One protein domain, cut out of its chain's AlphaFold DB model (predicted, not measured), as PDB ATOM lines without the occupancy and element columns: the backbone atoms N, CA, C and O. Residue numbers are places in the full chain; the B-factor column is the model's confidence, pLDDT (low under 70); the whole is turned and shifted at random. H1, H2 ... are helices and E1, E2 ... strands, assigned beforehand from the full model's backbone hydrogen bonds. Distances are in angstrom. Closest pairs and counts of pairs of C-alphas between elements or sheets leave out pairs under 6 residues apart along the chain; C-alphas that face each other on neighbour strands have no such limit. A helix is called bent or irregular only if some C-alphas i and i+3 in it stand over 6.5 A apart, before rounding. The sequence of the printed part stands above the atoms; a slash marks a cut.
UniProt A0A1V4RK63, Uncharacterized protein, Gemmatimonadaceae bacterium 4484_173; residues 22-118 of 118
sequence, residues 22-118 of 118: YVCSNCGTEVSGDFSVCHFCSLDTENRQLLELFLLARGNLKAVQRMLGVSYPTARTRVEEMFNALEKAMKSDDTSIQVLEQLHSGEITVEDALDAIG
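This is residues 22 to 118 of the 118 residues of an uncharacterized protein of Gemmatimonadaceae bacterium 4484_173 (UniProt A0A1V4RK63). A long bent helix, H3, has H1 and H2 packed on its first arm, H3a, and H4 folded back along its second, H3b, while a thin arm of chain, with E1 in it and residues 24 to 29 sticking out, leads into H1 through the long link of residues 33 to 44. The 97 printed residues, with E1, H1, H2, H3 and H4 in order, are mostly helix, flat (52, 46, 18 A) and only just extended, close to loose, radius of gyration of the C-alphas 19.2 A.

E1, residues 30 to 32, pairs with no named strand. H1, residues 45 to 56, and H2, residues 61 to 68, only just touch, with 3 pairs of C-alphas within 8 A. H3, residues 72 to 105, one helix by its hydrogen bonds, is bent: C-alphas 90 and 93 are 6.7 A apart. Its arm H3a, residues 72 to 90, touches H1 with residues 79 to 85 alone; the closest C-alphas, Asn 47 and Met 82, are 5.3 A apart. Its arm H3b, residues 93 to 105, and H4, residues 110 to 117, form a hairpin.

C-alpha 30 is at (124.257, 143.257, 140.508); H3a is 27.2 A long.

No cut; pLDDT is under 70 at residues 92 to 95 and 118.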
ATOM      1  N   TYR A  22     129.861 144.321 139.599       91.62
ATOM      2  CA  TYR A  22     129.953 143.854 140.980       91.62
ATOM      3  C   TYR A  22     128.707 143.049 141.343       91.62
ATOM      4  O   TYR A  22     127.599 143.392 140.935       91.62
ATOM      5  N   VAL A  23     128.885 141.989 142.133       94.25
ATOM      6  CA  VAL A  23     127.781 141.165 142.640       94.25
ATOM      7  C   VAL A  23     127.856 141.123 144.159       94.25
ATOM      8  O   VAL A  23     128.859 140.693 144.734       94.25
ATOM      9  N   CYS A  24     126.791 141.577 144.818       94.19
ATOM     10  CA  CYS A  24     126.676 141.511 146.268       94.19
ATOM     11  C   CYS A  24     126.543 140.052 146.712       94.19
ATOM     12  O   CYS A  24     125.555 139.387 146.410       94.19
ATOM     13  N   SER A  25     127.501 139.554 147.495       92.69
ATOM     14  CA  SER A  25     127.465 138.172 147.989       92.69
ATOM     15  C   SER A  25     126.382 137.908 149.041       92.69
ATOM     16  O   SER A  25     126.160 136.752 149.380       92.69
ATOM     17  N   ASN A  26     125.733 138.949 149.575       96.75
ATOM     18  CA  ASN A  26     124.676 138.817 150.581       96.75
ATOM     19  C   ASN A  26     123.272 138.718 149.965       96.75
ATOM     20  O   ASN A  26     122.472 137.898 150.397       96.75
ATOM     21  N   CYS A  27     122.962 139.554 148.968       96.94
ATOM     22  CA  CYS A  27     121.616 139.646 148.383       96.94
ATOM     23  C   CYS A  27     121.564 139.400 146.869       96.94
ATOM     24  O   CYS A  27     120.485 139.444 146.290       96.94
ATOM     25  N   GLY A  28     122.703 139.171 146.211       95.69
ATOM     26  CA  GLY A  28     122.761 138.916 144.771       95.69
ATOM     27  C   GLY A  28     122.575 140.152 143.888       95.69
ATOM     28  O   GLY A  28     122.647 140.019 142.673       95.69
ATOM     29  N   THR A  29     122.369 141.344 144.461       97.38
ATOM     30  CA  THR A  29     122.270 142.588 143.684       97.38
ATOM     31  C   THR A  29     123.493 142.761 142.792       97.38
ATOM     32  O   THR A  29     124.633 142.700 143.265       97.38
ATOM     33  N   GLU A  30     123.236 143.004 141.511       97.44
ATOM     34  CA  GLU A  30     124.257 143.257 140.508       97.44
ATOM     35  C   GLU A  30     124.327 144.752 140.206       97.44
ATOM     36  O   GLU A  30     123.306 145.393 139.961       97.44
ATOM     37  N   VAL A  31     125.536 145.302 140.203       95.25
ATOM     38  CA  VAL A  31     125.798 146.688 139.810       95.25
ATOM     39  C   VAL A  31     126.745 146.642 138.624       95.25
ATOM     40  O   VAL A  31     127.848 146.112 138.747       95.25
ATOM     41  N   SER A  32     126.306 147.150 137.474       95.50
ATOM     42  CA  SER A  32     127.104 147.191 136.244       95.50
ATOM     43  C   SER A  32     127.300 148.634 135.795       95.50
ATOM     44  O   SER A  32     126.413 149.461 135.997       95.50
ATOM     45  N   GLY A  33     128.449 148.929 135.200       90.56
ATOM     46  CA  GLY A  33     128.829 150.278 134.796       90.56
ATOM     47  C   GLY A  33     130.277 150.338 134.330       90.56
ATOM     48  O   GLY A  33     130.961 149.314 134.301       90.56
ATOM     49  N   ASP A  34     130.727 151.536 133.971       84.38
ATOM     50  CA  ASP A  34     132.146 151.818 133.773       84.38
ATOM     51  C   ASP A  34     132.740 152.234 135.121       84.38
ATOM     52  O   ASP A  34     132.318 153.230 135.715       84.38
ATOM     53  N   PHE A  35     133.640 151.412 135.653       84.50
ATOM     54  CA  PHE A  35     134.247 151.638 136.955       84.50
ATOM     55  C   PHE A  35     135.748 151.827 136.795       84.50
ATOM     56  O   PHE A  35     136.429 151.015 136.165       84.50
ATOM     57  N   SER A  36     136.278 152.854 137.454       76.44
ATOM     58  CA  SER A  36     137.717 153.029 137.562       76.44
ATOM     59  C   SER A  36     138.335 151.942 138.442       76.44
ATOM     60  O   SER A  36     137.756 151.447 139.419       76.44
ATOM     61  N   VAL A  37     139.543 151.540 138.066       76.75
ATOM     62  CA  VAL A  37     140.372 150.640 138.864       76.75
ATOM     63  C   VAL A  37     140.954 151.448 140.022       76.75
ATOM     64  O   VAL A  37     141.383 152.581 139.841       76.75
ATOM     65  N   CYS A  38     140.999 150.882 141.230       81.38
ATOM     66  CA  CYS A  38     141.600 151.593 142.355       81.38
ATOM     67  C   CYS A  38     143.098 151.875 142.097       81.38
ATOM     68  O   CYS A  38     143.796 151.009 141.571       81.38
ATOM     69  N   HIS A  39     143.630 153.027 142.524       84.19
ATOM     70  CA  HIS A  39     145.042 153.392 142.287       84.19
ATOM     71  C   HIS A  39     146.049 152.376 142.860       84.19
ATOM     72  O   HIS A  39     147.136 152.188 142.332       84.19
ATOM     73  N   PHE A  40     145.685 151.663 143.930       86.19
ATOM     74  CA  PHE A  40     146.509 150.583 144.490       86.19
ATOM     75  C   PHE A  40     146.427 149.286 143.671       86.19
ATOM     76  O   PHE A  40     147.327 148.452 143.702       86.19
ATOM     77  N   CYS A  41     145.325 149.092 142.950       80.06
ATOM     78  CA  CYS A  41     145.030 147.906 142.157       80.06
ATOM     79  C   CYS A  41     145.807 147.910 140.827       80.06
ATOM     80  O   CYS A  41     146.009 146.841 140.245       80.06
ATOM     81  N   SER A  42     146.254 149.081 140.363       79.50
ATOM     82  CA  SER A  42     147.097 149.239 139.172       79.50
ATOM     83  C   SER A  42     148.586 148.983 139.432       79.50
ATOM     84  O   SER A  42     149.313 148.689 138.483       79.50
ATOM     85  N   LEU A  43     149.031 149.027 140.694       86.56
ATOM     86  CA  LEU A  43     150.384 148.620 141.079       86.56
ATOM     87  C   LEU A  43     150.639 147.162 140.678       86.56
ATOM     88  O   LEU A  43     149.743 146.315 140.741       86.56
ATOM     89  N   ASP A  44     151.872 146.842 140.291       86.44
ATOM     90  CA  ASP A  44     152.274 145.454 140.079       86.44
ATOM     91  C   ASP A  44     152.304 144.659 141.403       86.44
ATOM     92  O   ASP A  44     152.064 145.167 142.501       86.44
ATOM     93  N   THR A  45     152.525 143.350 141.301       85.81
ATOM     94  CA  THR A  45     152.524 142.458 142.467       85.81
ATOM     95  C   THR A  45     153.631 142.794 143.468       85.81
ATOM     96  O   THR A  45     153.382 142.710 144.668       85.81
ATOM     97  N   GLU A  46     154.818 143.193 143.005       90.25
ATOM     98  CA  GLU A  46     155.955 143.487 143.882       90.25
ATOM     99  C   GLU A  46     155.709 144.778 144.672       90.25
ATOM    100  O   GLU A  46     155.815 144.787 145.900       90.25
ATOM    101  N   ASN A  47     155.269 145.836 143.991       93.12
ATOM    102  CA  ASN A  47     154.931 147.116 144.602       93.12
ATOM    103  C   ASN A  47     153.766 146.997 145.595       93.12
ATOM    104  O   ASN A  47     153.806 147.609 146.662       93.12
ATOM    105  N   ARG A  48     152.755 146.163 145.314       91.31
ATOM    106  CA  ARG A  48     151.672 145.889 146.281       91.31
ATOM    107  C   ARG A  48     152.168 145.182 147.535       91.31
ATOM    108  O   ARG A  48     151.828 145.601 148.638       91.31
ATOM    109  N   GLN A  49     152.988 144.145 147.380       92.50
ATOM    110  CA  GLN A  49     153.563 143.422 148.519       92.50
ATOM    111  C   GLN A  49     154.452 144.333 149.369       92.50
ATOM    112  O   GLN A  49     154.408 144.281 150.600       92.50
ATOM    113  N   LEU A  50     155.237 145.200 148.725       96.00
ATOM    114  CA  LEU A  50     156.060 146.171 149.431       96.00
ATOM    115  C   LEU A  50     155.211 147.212 150.171       96.00
ATOM    116  O   LEU A  50     155.545 147.557 151.305       96.00
ATOM    117  N   LEU A  51     154.099 147.657 149.582       95.69
ATOM    118  CA  LEU A  51     153.172 148.589 150.224       95.69
ATOM    119  C   LEU A  51     152.541 147.969 151.471       95.69
ATOM    120  O   LEU A  51     152.555 148.585 152.536       95.69
ATOM    121  N   GLU A  52     152.051 146.732 151.377       95.12
ATOM    122  CA  GLU A  52     151.536 145.981 152.526       95.12
ATOM    123  C   GLU A  52     152.587 145.872 153.637       95.12
ATOM    124  O   GLU A  52     152.311 146.166 154.802       95.12
ATOM    125  N   LEU A  53     153.822 145.519 153.274       96.31
ATOM    126  CA  LEU A  53     154.930 145.411 154.214       96.31
ATOM    127  C   LEU A  53     155.258 146.752 154.885       96.31
ATOM    128  O   LEU A  53     155.489 146.807 156.096       96.31
ATOM    129  N   PHE A  54     155.273 147.839 154.114       97.75
ATOM    130  CA  PHE A  54     155.510 149.190 154.611       97.75
ATOM    131  C   PHE A  54     154.413 149.634 155.588       97.75
ATOM    132  O   PHE A  54     154.714 150.191 156.648       97.75
ATOM    133  N   LEU A  55     153.147 149.327 155.288       96.94
ATOM    134  CA  LEU A  55     152.013 149.603 156.172       96.94
ATOM    135  C   LEU A  55     152.087 148.781 157.468       96.94
ATOM    136  O   LEU A  55     151.922 149.339 158.555       96.94
ATOM    137  N   LEU A  56     152.426 147.489 157.390       97.38
ATOM    138  CA  LEU A  56     152.668 146.638 158.565       97.38
ATOM    139  C   LEU A  56     153.828 147.162 159.426       97.38
ATOM    140  O   LEU A  56     153.765 147.137 160.660       97.38
ATOM    141  N   ALA A  57     154.863 147.706 158.783       97.31
ATOM    142  CA  ALA A  57     155.972 148.389 159.440       97.31
ATOM    143  C   ALA A  57     155.597 149.756 160.033       97.31
ATOM    144  O   ALA A  57     156.454 150.387 160.657       97.31
ATOM    145  N   ARG A  58     154.364 150.243 159.825       97.12
ATOM    146  CA  ARG A  58     153.924 151.607 160.171       97.12
ATOM    147  C   ARG A  58     154.849 152.678 159.581       97.12
ATOM    148  O   ARG A  58     155.194 153.652 160.243       97.12
ATOM    149  N   GLY A  59     155.328 152.434 158.364       95.81
ATOM    150  CA  GLY A  59     156.266 153.293 157.648       95.81
ATOM    151  C   GLY A  59     157.703 153.296 158.180       95.81
ATOM    152  O   GLY A  59     158.529 154.095 157.741       95.81
ATOM    153  N   ASN A  60     158.053 152.408 159.117       97.56
ATOM    154  CA  ASN A  60     159.411 152.337 159.644       97.56
ATOM    155  C   ASN A  60     160.353 151.633 158.656       97.56
ATOM    156  O   ASN A  60     160.416 150.402 158.600       97.56
ATOM    157  N   LEU A  61     161.165 152.412 157.939       97.06
ATOM    158  CA  LEU A  61     162.074 151.888 156.919       97.06
ATOM    159  C   LEU A  61     163.130 150.910 157.469       97.06
ATOM    160  O   LEU A  61     163.506 149.964 156.783       97.06
ATOM    161  N   LYS A  62     163.565 151.058 158.730       96.81
ATOM    162  CA  LYS A  62     164.462 150.080 159.376       96.81
ATOM    163  C   LYS A  62     163.754 148.757 159.667       96.81
ATOM    164  O   LYS A  62     164.387 147.704 159.669       96.81
ATOM    165  N   ALA A  63     162.456 148.782 159.964       97.50
ATOM    166  CA  ALA A  63     161.667 147.560 160.097       97.50
ATOM    167  C   ALA A  63     161.457 146.899 158.729       97.50
ATOM    168  O   ALA A  63     161.710 145.706 158.612       97.50
ATOM    169  N   VAL A  64     161.117 147.675 157.692       97.44
ATOM    170  CA  VAL A  64     161.008 147.185 156.305       97.44
ATOM    171  C   VAL A  64     162.311 146.539 155.843       97.44
ATOM    172  O   VAL A  64     162.298 145.398 155.402       97.44
ATOM    173  N   GLN A  65     163.448 147.212 156.038       97.31
ATOM    174  CA  GLN A  65     164.774 146.669 155.747       97.31
ATOM    175  C   GLN A  65     164.989 145.293 156.397       97.31
ATOM    176  O   GLN A  65     165.429 144.359 155.729       97.31
ATOM    177  N   ARG A  66     164.682 145.161 157.695       96.69
ATOM    178  CA  ARG A  66     164.839 143.892 158.421       96.69
ATOM    179  C   ARG A  66     163.925 142.799 157.877       96.69
ATOM    180  O   ARG A  66     164.374 141.667 157.763       96.69
ATOM    181  N   MET A  67     162.682 143.131 157.536       94.75
ATOM    182  CA  MET A  67     161.728 142.164 156.986       94.75
ATOM    183  C   MET A  67     162.085 141.731 155.560       94.75
ATOM    184  O   MET A  67     161.892 140.572 155.218       94.75
ATOM    185  N   LEU A  68     162.643 142.637 154.752       94.50
ATOM    186  CA  LEU A  68     163.132 142.335 153.404       94.50
ATOM    187  C   LEU A  68     164.488 141.612 153.396       94.50
ATOM    188  O   LEU A  68     164.851 141.022 152.384       94.50
ATOM    189  N   GLY A  69     165.263 141.682 154.485       96.44
ATOM    190  CA  GLY A  69     166.596 141.075 154.559       96.44
ATOM    191  C   GLY A  69     167.642 141.749 153.660       96.44
ATOM    192  O   GLY A  69     168.600 141.105 153.245       96.44
ATOM    193  N   VAL A  70     167.468 143.036 153.345       96.81
ATOM    194  CA  VAL A  70     168.350 143.797 152.438       96.81
ATOM    195  C   VAL A  70     169.116 144.906 153.166       96.81
ATOM    196  O   VAL A  70     168.880 145.190 154.341       96.81
ATOM    197  N   SER A  71     170.047 145.562 152.468       97.69
ATOM    198  CA  SER A  71     170.715 146.757 152.993       97.69
ATOM    199  C   SER A  71     169.731 147.928 153.144       97.69
ATOM    200  O   SER A  71     168.745 148.018 152.409       97.69
ATOM    201  N   TYR A  72     169.995 148.854 154.071       96.62
ATOM    202  CA  TYR A  72     169.165 150.055 154.227       96.62
ATOM    203  C   TYR A  72     169.028 150.866 152.922       96.62
ATOM    204  O   TYR A  72     167.895 151.204 152.577       96.62
ATOM    205  N   PRO A  73     170.112 151.129 152.151       97.81
ATOM    206  CA  PRO A  73     169.993 151.775 150.843       97.81
ATOM    207  C   PRO A  73     169.041 151.046 149.891       97.81
ATOM    208  O   PRO A  73     168.183 151.682 149.294       97.81
ATOM    209  N   THR A  74     169.125 149.715 149.808       97.25
ATOM    210  CA  THR A  74     168.244 148.915 148.944       97.25
ATOM    211  C   THR A  74     166.780 149.023 149.363       97.25
ATOM    212  O   THR A  74     165.915 149.218 148.514       97.25
ATOM    213  N   ALA A  75     166.490 148.913 150.664       97.06
ATOM    214  CA  ALA A  75     165.125 149.046 151.172       97.06
ATOM    215  C   ALA A  75     164.550 150.432 150.863       97.06
ATOM    216  O   ALA A  75     163.402 150.539 150.447       97.06
ATOM    217  N   ARG A  76     165.365 151.482 151.031       97.50
ATOM    218  CA  ARG A  76     164.983 152.850 150.688       97.50
ATOM    219  C   ARG A  76     164.622 152.969 149.213       97.50
ATOM    220  O   ARG A  76     163.510 153.379 148.922       97.50
ATOM    221  N   THR A  77     165.524 152.581 148.312       97.69
ATOM    222  CA  THR A  77     165.302 152.689 146.861       97.69
ATOM    223  C   THR A  77     164.004 152.010 146.438       97.69
ATOM    224  O   THR A  77     163.193 152.642 145.774       97.69
ATOM    225  N   ARG A  78     163.749 150.783 146.905       96.50
ATOM    226  CA  ARG A  78     162.509 150.067 146.569       96.50
ATOM    227  C   ARG A  78     161.251 150.777 147.074       96.50
ATOM    228  O   ARG A  78     160.247 150.820 146.376       96.50
ATOM    229  N   VAL A  79     161.285 151.322 148.294       97.25
ATOM    230  CA  VAL A  79     160.142 152.057 148.860       97.25
ATOM    231  C   VAL A  79     159.879 153.350 148.082       97.25
ATOM    232  O   VAL A  79     158.724 153.666 147.818       97.25
ATOM    233  N   GLU A  80     160.925 154.069 147.673       96.75
ATOM    234  CA  GLU A  80     160.790 155.262 146.822       96.75
ATOM    235  C   GLU A  80     160.217 154.908 145.438       96.75
ATOM    236  O   GLU A  80     159.297 155.564 144.963       96.75
ATOM    237  N   GLU A  81     160.704 153.838 144.801       95.75
ATOM    238  CA  GLU A  81     160.177 153.347 143.516       95.75
ATOM    239  C   GLU A  81     158.689 152.983 143.605       95.75
ATOM    240  O   GLU A  81     157.904 153.361 142.734       95.75
ATOM    241  N   MET A  82     158.284 152.321 144.690       95.94
ATOM    242  CA  MET A  82     156.885 152.007 144.973       95.94
ATOM    243  C   MET A  82     156.029 153.269 145.138       95.94
ATOM    244  O   MET A  82     154.926 153.328 144.589       95.94
ATOM    245  N   PHE A  83     156.508 154.280 145.871       95.19
ATOM    246  CA  PHE A  83     155.786 155.548 146.002       95.19
ATOM    247  C   PHE A  83     155.658 156.272 144.662       95.19
ATOM    248  O   PHE A  83     154.563 156.710 144.325       95.19
ATOM    249  N   ASN A  84     156.717 156.304 143.853       93.38
ATOM    250  CA  ASN A  84     156.670 156.880 142.507       93.38
ATOM    251  C   ASN A  84     155.642 156.168 141.613       93.38
ATOM    252  O   ASN A  84     154.896 156.818 140.880       93.38
ATOM    253  N   ALA A  85     155.570 154.835 141.683       90.69
ATOM    254  CA  ALA A  85     154.575 154.061 140.946       90.69
ATOM    255  C   ALA A  85     153.140 154.404 141.387       90.69
ATOM    256  O   ALA A  85     152.258 154.566 140.542       90.69
ATOM    257  N   LEU A  86     152.914 154.562 142.695       90.94
ATOM    258  CA  LEU A  86     151.614 154.948 143.246       90.94
ATOM    259  C   LEU A  86     151.230 156.381 142.857       90.94
ATOM    260  O   LEU A  86     150.102 156.612 142.429       90.94
ATOM    261  N   GLU A  87     152.156 157.335 142.948       89.44
ATOM    262  CA  GLU A  87     151.916 158.715 142.519       89.44
ATOM    263  C   GLU A  87     151.560 158.794 141.035       89.44
ATOM    264  O   GLU A  87     150.627 159.504 140.663       89.44
ATOM    265  N   LYS A  88     152.268 158.041 140.183       85.38
ATOM    266  CA  LYS A  88     151.954 157.964 138.752       85.38
ATOM    267  C   LYS A  88     150.546 157.416 138.521       85.38
ATOM    268  O   LYS A  88     149.811 157.970 137.709       85.38
ATOM    269  N   ALA A  89     150.165 156.368 139.252       82.12
ATOM    270  CA  ALA A  89     148.827 155.792 139.174       82.12
ATOM    271  C   ALA A  89     147.727 156.766 139.627       82.12
ATOM    272  O   ALA A  89     146.624 156.694 139.110       82.12
ATOM    273  N   MET A  90     148.009 157.662 140.578       82.94
ATOM    274  CA  MET A  90     147.047 158.671 141.045       82.94
ATOM    275  C   MET A  90     146.926 159.870 140.098       82.94
ATOM    276  O   MET A  90     145.866 160.479 140.023       82.94
ATOM    277  N   LYS A  91     148.002 160.223 139.386       74.88
ATOM    278  CA  LYS A  91     148.019 161.368 138.463       74.88
ATOM    279  C   LYS A  91     147.417 161.054 137.093       74.88
ATOM    280  O   LYS A  91     146.921 161.971 136.452       74.88
ATOM    281  N   SER A  92     147.441 159.797 136.638       65.06
ATOM    282  CA  SER A  92     147.010 159.441 135.276       65.06
ATOM    283  C   SER A  92     145.566 159.836 134.952       65.06
ATOM    284  O   SER A  92     145.292 160.192 133.812       65.06
ATOM    285  N   ASP A  93     144.671 159.821 135.939       62.09
ATOM    286  CA  ASP A  93     143.259 160.155 135.719       62.09
ATOM    287  C   ASP A  93     143.015 161.677 135.740       62.09
ATOM    288  O   ASP A  93     142.211 162.181 134.961       62.09
ATOM    289  N   ASP A  94     143.753 162.425 136.566       62.59
ATOM    290  CA  ASP A  94     143.617 163.886 136.692       62.59
ATOM    291  C   ASP A  94     144.362 164.642 135.579       62.59
ATOM    292  O   ASP A  94     143.860 165.619 135.027       62.59
ATOM    293  N   THR A  95     145.565 164.188 135.212       66.31
ATOM    294  CA  THR A  95     146.427 164.895 134.254       66.31
ATOM    295  C   THR A  95     145.848 164.877 132.844       66.31
ATOM    296  O   THR A  95     145.835 165.911 132.187       66.31
ATOM    297  N   SER A  96     145.314 163.749 132.367       73.00
ATOM    298  CA  SER A  96     144.738 163.695 131.017       73.00
ATOM    299  C   SER A  96     143.472 164.545 130.888       73.00
ATOM    300  O   SER A  96     143.276 165.175 129.853       73.00
ATOM    301  N   ILE A  97     142.638 164.606 131.931       77.12
ATOM    302  CA  ILE A  97     141.441 165.457 131.939       77.12
ATOM    303  C   ILE A  97     141.841 166.936 131.957       77.12
ATOM    304  O   ILE A  97     141.348 167.702 131.134       77.12
ATOM    305  N   GLN A  98     142.792 167.323 132.813       78.75
ATOM    306  CA  GLN A  98     143.287 168.702 132.882       78.75
ATOM    307  C   GLN A  98     143.942 169.154 131.573       78.75
ATOM    308  O   GLN A  98     143.659 170.248 131.095       78.75
ATOM    309  N   VAL A  99     144.765 168.307 130.951       84.38
ATOM    310  CA  VAL A  99     145.400 168.608 129.660       84.38
ATOM    311  C   VAL A  99     144.344 168.787 128.564       84.38
ATOM    312  O   VAL A  99     144.435 169.716 127.766       84.38
ATOM    313  N   LEU A 100     143.304 167.946 128.533       83.94
ATOM    314  CA  LEU A 100     142.209 168.090 127.567       83.94
ATOM    315  C   LEU A 100     141.386 169.367 127.797       83.94
ATOM    316  O   LEU A 100     140.999 170.015 126.825       83.94
ATOM    317  N   GLU A 101     141.140 169.753 129.051       86.31
ATOM    318  CA  GLU A 101     140.472 171.014 129.391       86.31
ATOM    319  C   GLU A 101     141.310 172.234 128.989       86.31
ATOM    320  O   GLU A 101     140.781 173.143 128.350       86.31
ATOM    321  N   GLN A 102     142.614 172.227 129.280       87.19
ATOM    322  CA  GLN A 102     143.545 173.294 128.897       87.19
ATOM    323  C   GLN A 102     143.696 173.418 127.378       87.19
ATOM    324  O   GLN A 102     143.794 174.522 126.840       87.19
ATOM    325  N   LEU A 103     143.682 172.293 126.659       90.19
ATOM    326  CA  LEU A 103     143.700 172.294 125.199       90.19
ATOM    327  C   LEU A 103     142.386 172.852 124.633       90.19
ATOM    328  O   LEU A 103     142.400 173.621 123.674       90.19
ATOM    329  N   HIS A 104     141.245 172.501 125.239       89.44
ATOM    330  CA  HIS A 104     139.937 173.026 124.848       89.44
ATOM    331  C   HIS A 104     139.797 174.530 125.128       89.44
ATOM    332  O   HIS A 104     139.214 175.246 124.312       89.44
ATOM    333  N   SER A 105     140.341 175.018 126.250       93.62
ATOM    334  CA  SER A 105     140.353 176.445 126.596       93.62
ATOM    335  C   SER A 105     141.385 177.254 125.799       93.62
ATOM    336  O   SER A 105     141.307 178.483 125.776       93.62
ATOM    337  N   GLY A 106     142.312 176.584 125.104       90.88
ATOM    338  CA  GLY A 106     143.384 177.207 124.327       90.88
ATOM    339  C   GLY A 106     144.562 177.698 125.175       90.88
ATOM    340  O   GLY A 106     145.350 178.512 124.698       90.88
ATOM    341  N   GLU A 107     144.676 177.235 126.422       93.00
ATOM    342  CA  GLU A 107     145.792 177.539 127.329       93.00
ATOM    343  C   GLU A 107     147.095 176.840 126.926       93.00
ATOM    344  O   GLU A 107     148.176 177.362 127.199       93.00
ATOM    345  N   ILE A 108     146.992 175.684 126.268       92.94
ATOM    346  CA  ILE A 108     148.131 174.908 125.762       92.94
ATOM    347  C   ILE A 108     147.928 174.540 124.291       92.94
ATOM    348  O   ILE A 108     146.796 174.481 123.802       92.94
ATOM    349  N   THR A 109     149.024 174.291 123.575       92.44
ATOM    350  CA  THR A 109     148.973 173.810 122.188       92.44
ATOM    351  C   THR A 109     148.777 172.295 122.120       92.44
ATOM    352  O   THR A 109     148.907 171.582 123.116       92.44
ATOM    353  N   VAL A 110     148.456 171.781 120.927       89.56
ATOM    354  CA  VAL A 110     148.349 170.330 120.699       89.56
ATOM    355  C   VAL A 110     149.697 169.658 120.958       89.56
ATOM    356  O   VAL A 110     149.740 168.566 121.512       89.56
ATOM    357  N   GLU A 111     150.793 170.320 120.595       90.50
ATOM    358  CA  GLU A 111     152.156 169.859 120.839       90.50
ATOM    359  C   GLU A 111     152.459 169.768 122.345       90.50
ATOM    360  O   GLU A 111     152.892 168.716 122.812       90.50
ATOM    361  N   ASP A 112     152.134 170.810 123.119       86.38
ATOM    362  CA  ASP A 112     152.313 170.817 124.581       86.38
ATOM    363  C   ASP A 112     151.467 169.730 125.268       86.38
ATOM    364  O   ASP A 112     151.902 169.086 126.226       86.38
ATOM    365  N   ALA A 113     150.250 169.502 124.764       84.69
ATOM    366  CA  ALA A 113     149.366 168.464 125.270       84.69
ATOM    367  C   ALA A 113     149.941 167.060 125.036       84.69
ATOM    368  O   ALA A 113     149.837 166.213 125.922       84.69
ATOM    369  N   LEU A 114     150.558 166.813 123.874       84.81
ATOM    370  CA  LEU A 114     151.189 165.532 123.540       84.81
ATOM    371  C   LEU A 114     152.408 165.236 124.424       84.81
ATOM    372  O   LEU A 114     152.577 164.091 124.840       84.81
ATOM    373  N   ASP A 115     153.200 166.252 124.766       84.81
ATOM    374  CA  ASP A 115     154.341 166.112 125.678       84.81
ATOM    375  C   ASP A 115     153.909 165.862 127.135       84.81
ATOM    376  O   ASP A 115     154.612 165.190 127.889       84.81
ATOM    377  N   ALA A 116     152.741 166.371 127.547       74.75
ATOM    378  CA  ALA A 116     152.228 166.223 128.912       74.75
ATOM    379  C   ALA A 116     151.607 164.843 129.214       74.75
ATOM    380  O   ALA A 116     151.510 164.457 130.383       74.75
ATOM    381  N   ILE A 117     151.165 164.108 128.186       70.69
ATOM    382  CA  ILE A 117     150.507 162.788 128.308       70.69
ATOM    383  C   ILE A 117     151.344 161.613 127.772       70.69
ATOM    384  O   ILE A 117     150.916 160.463 127.919       70.69
ATOM    385  N   GLY A 118     152.499 161.882 127.151       56.66
ATOM    386  CA  GLY A 118     153.485 160.881 126.707       56.66
ATOM    387  C   GLY A 118     154.385 160.367 127.829       56.66
ATOM    388  O   GLY A 118     154.773 159.175 127.758       56.66
TER     389      GLY A 118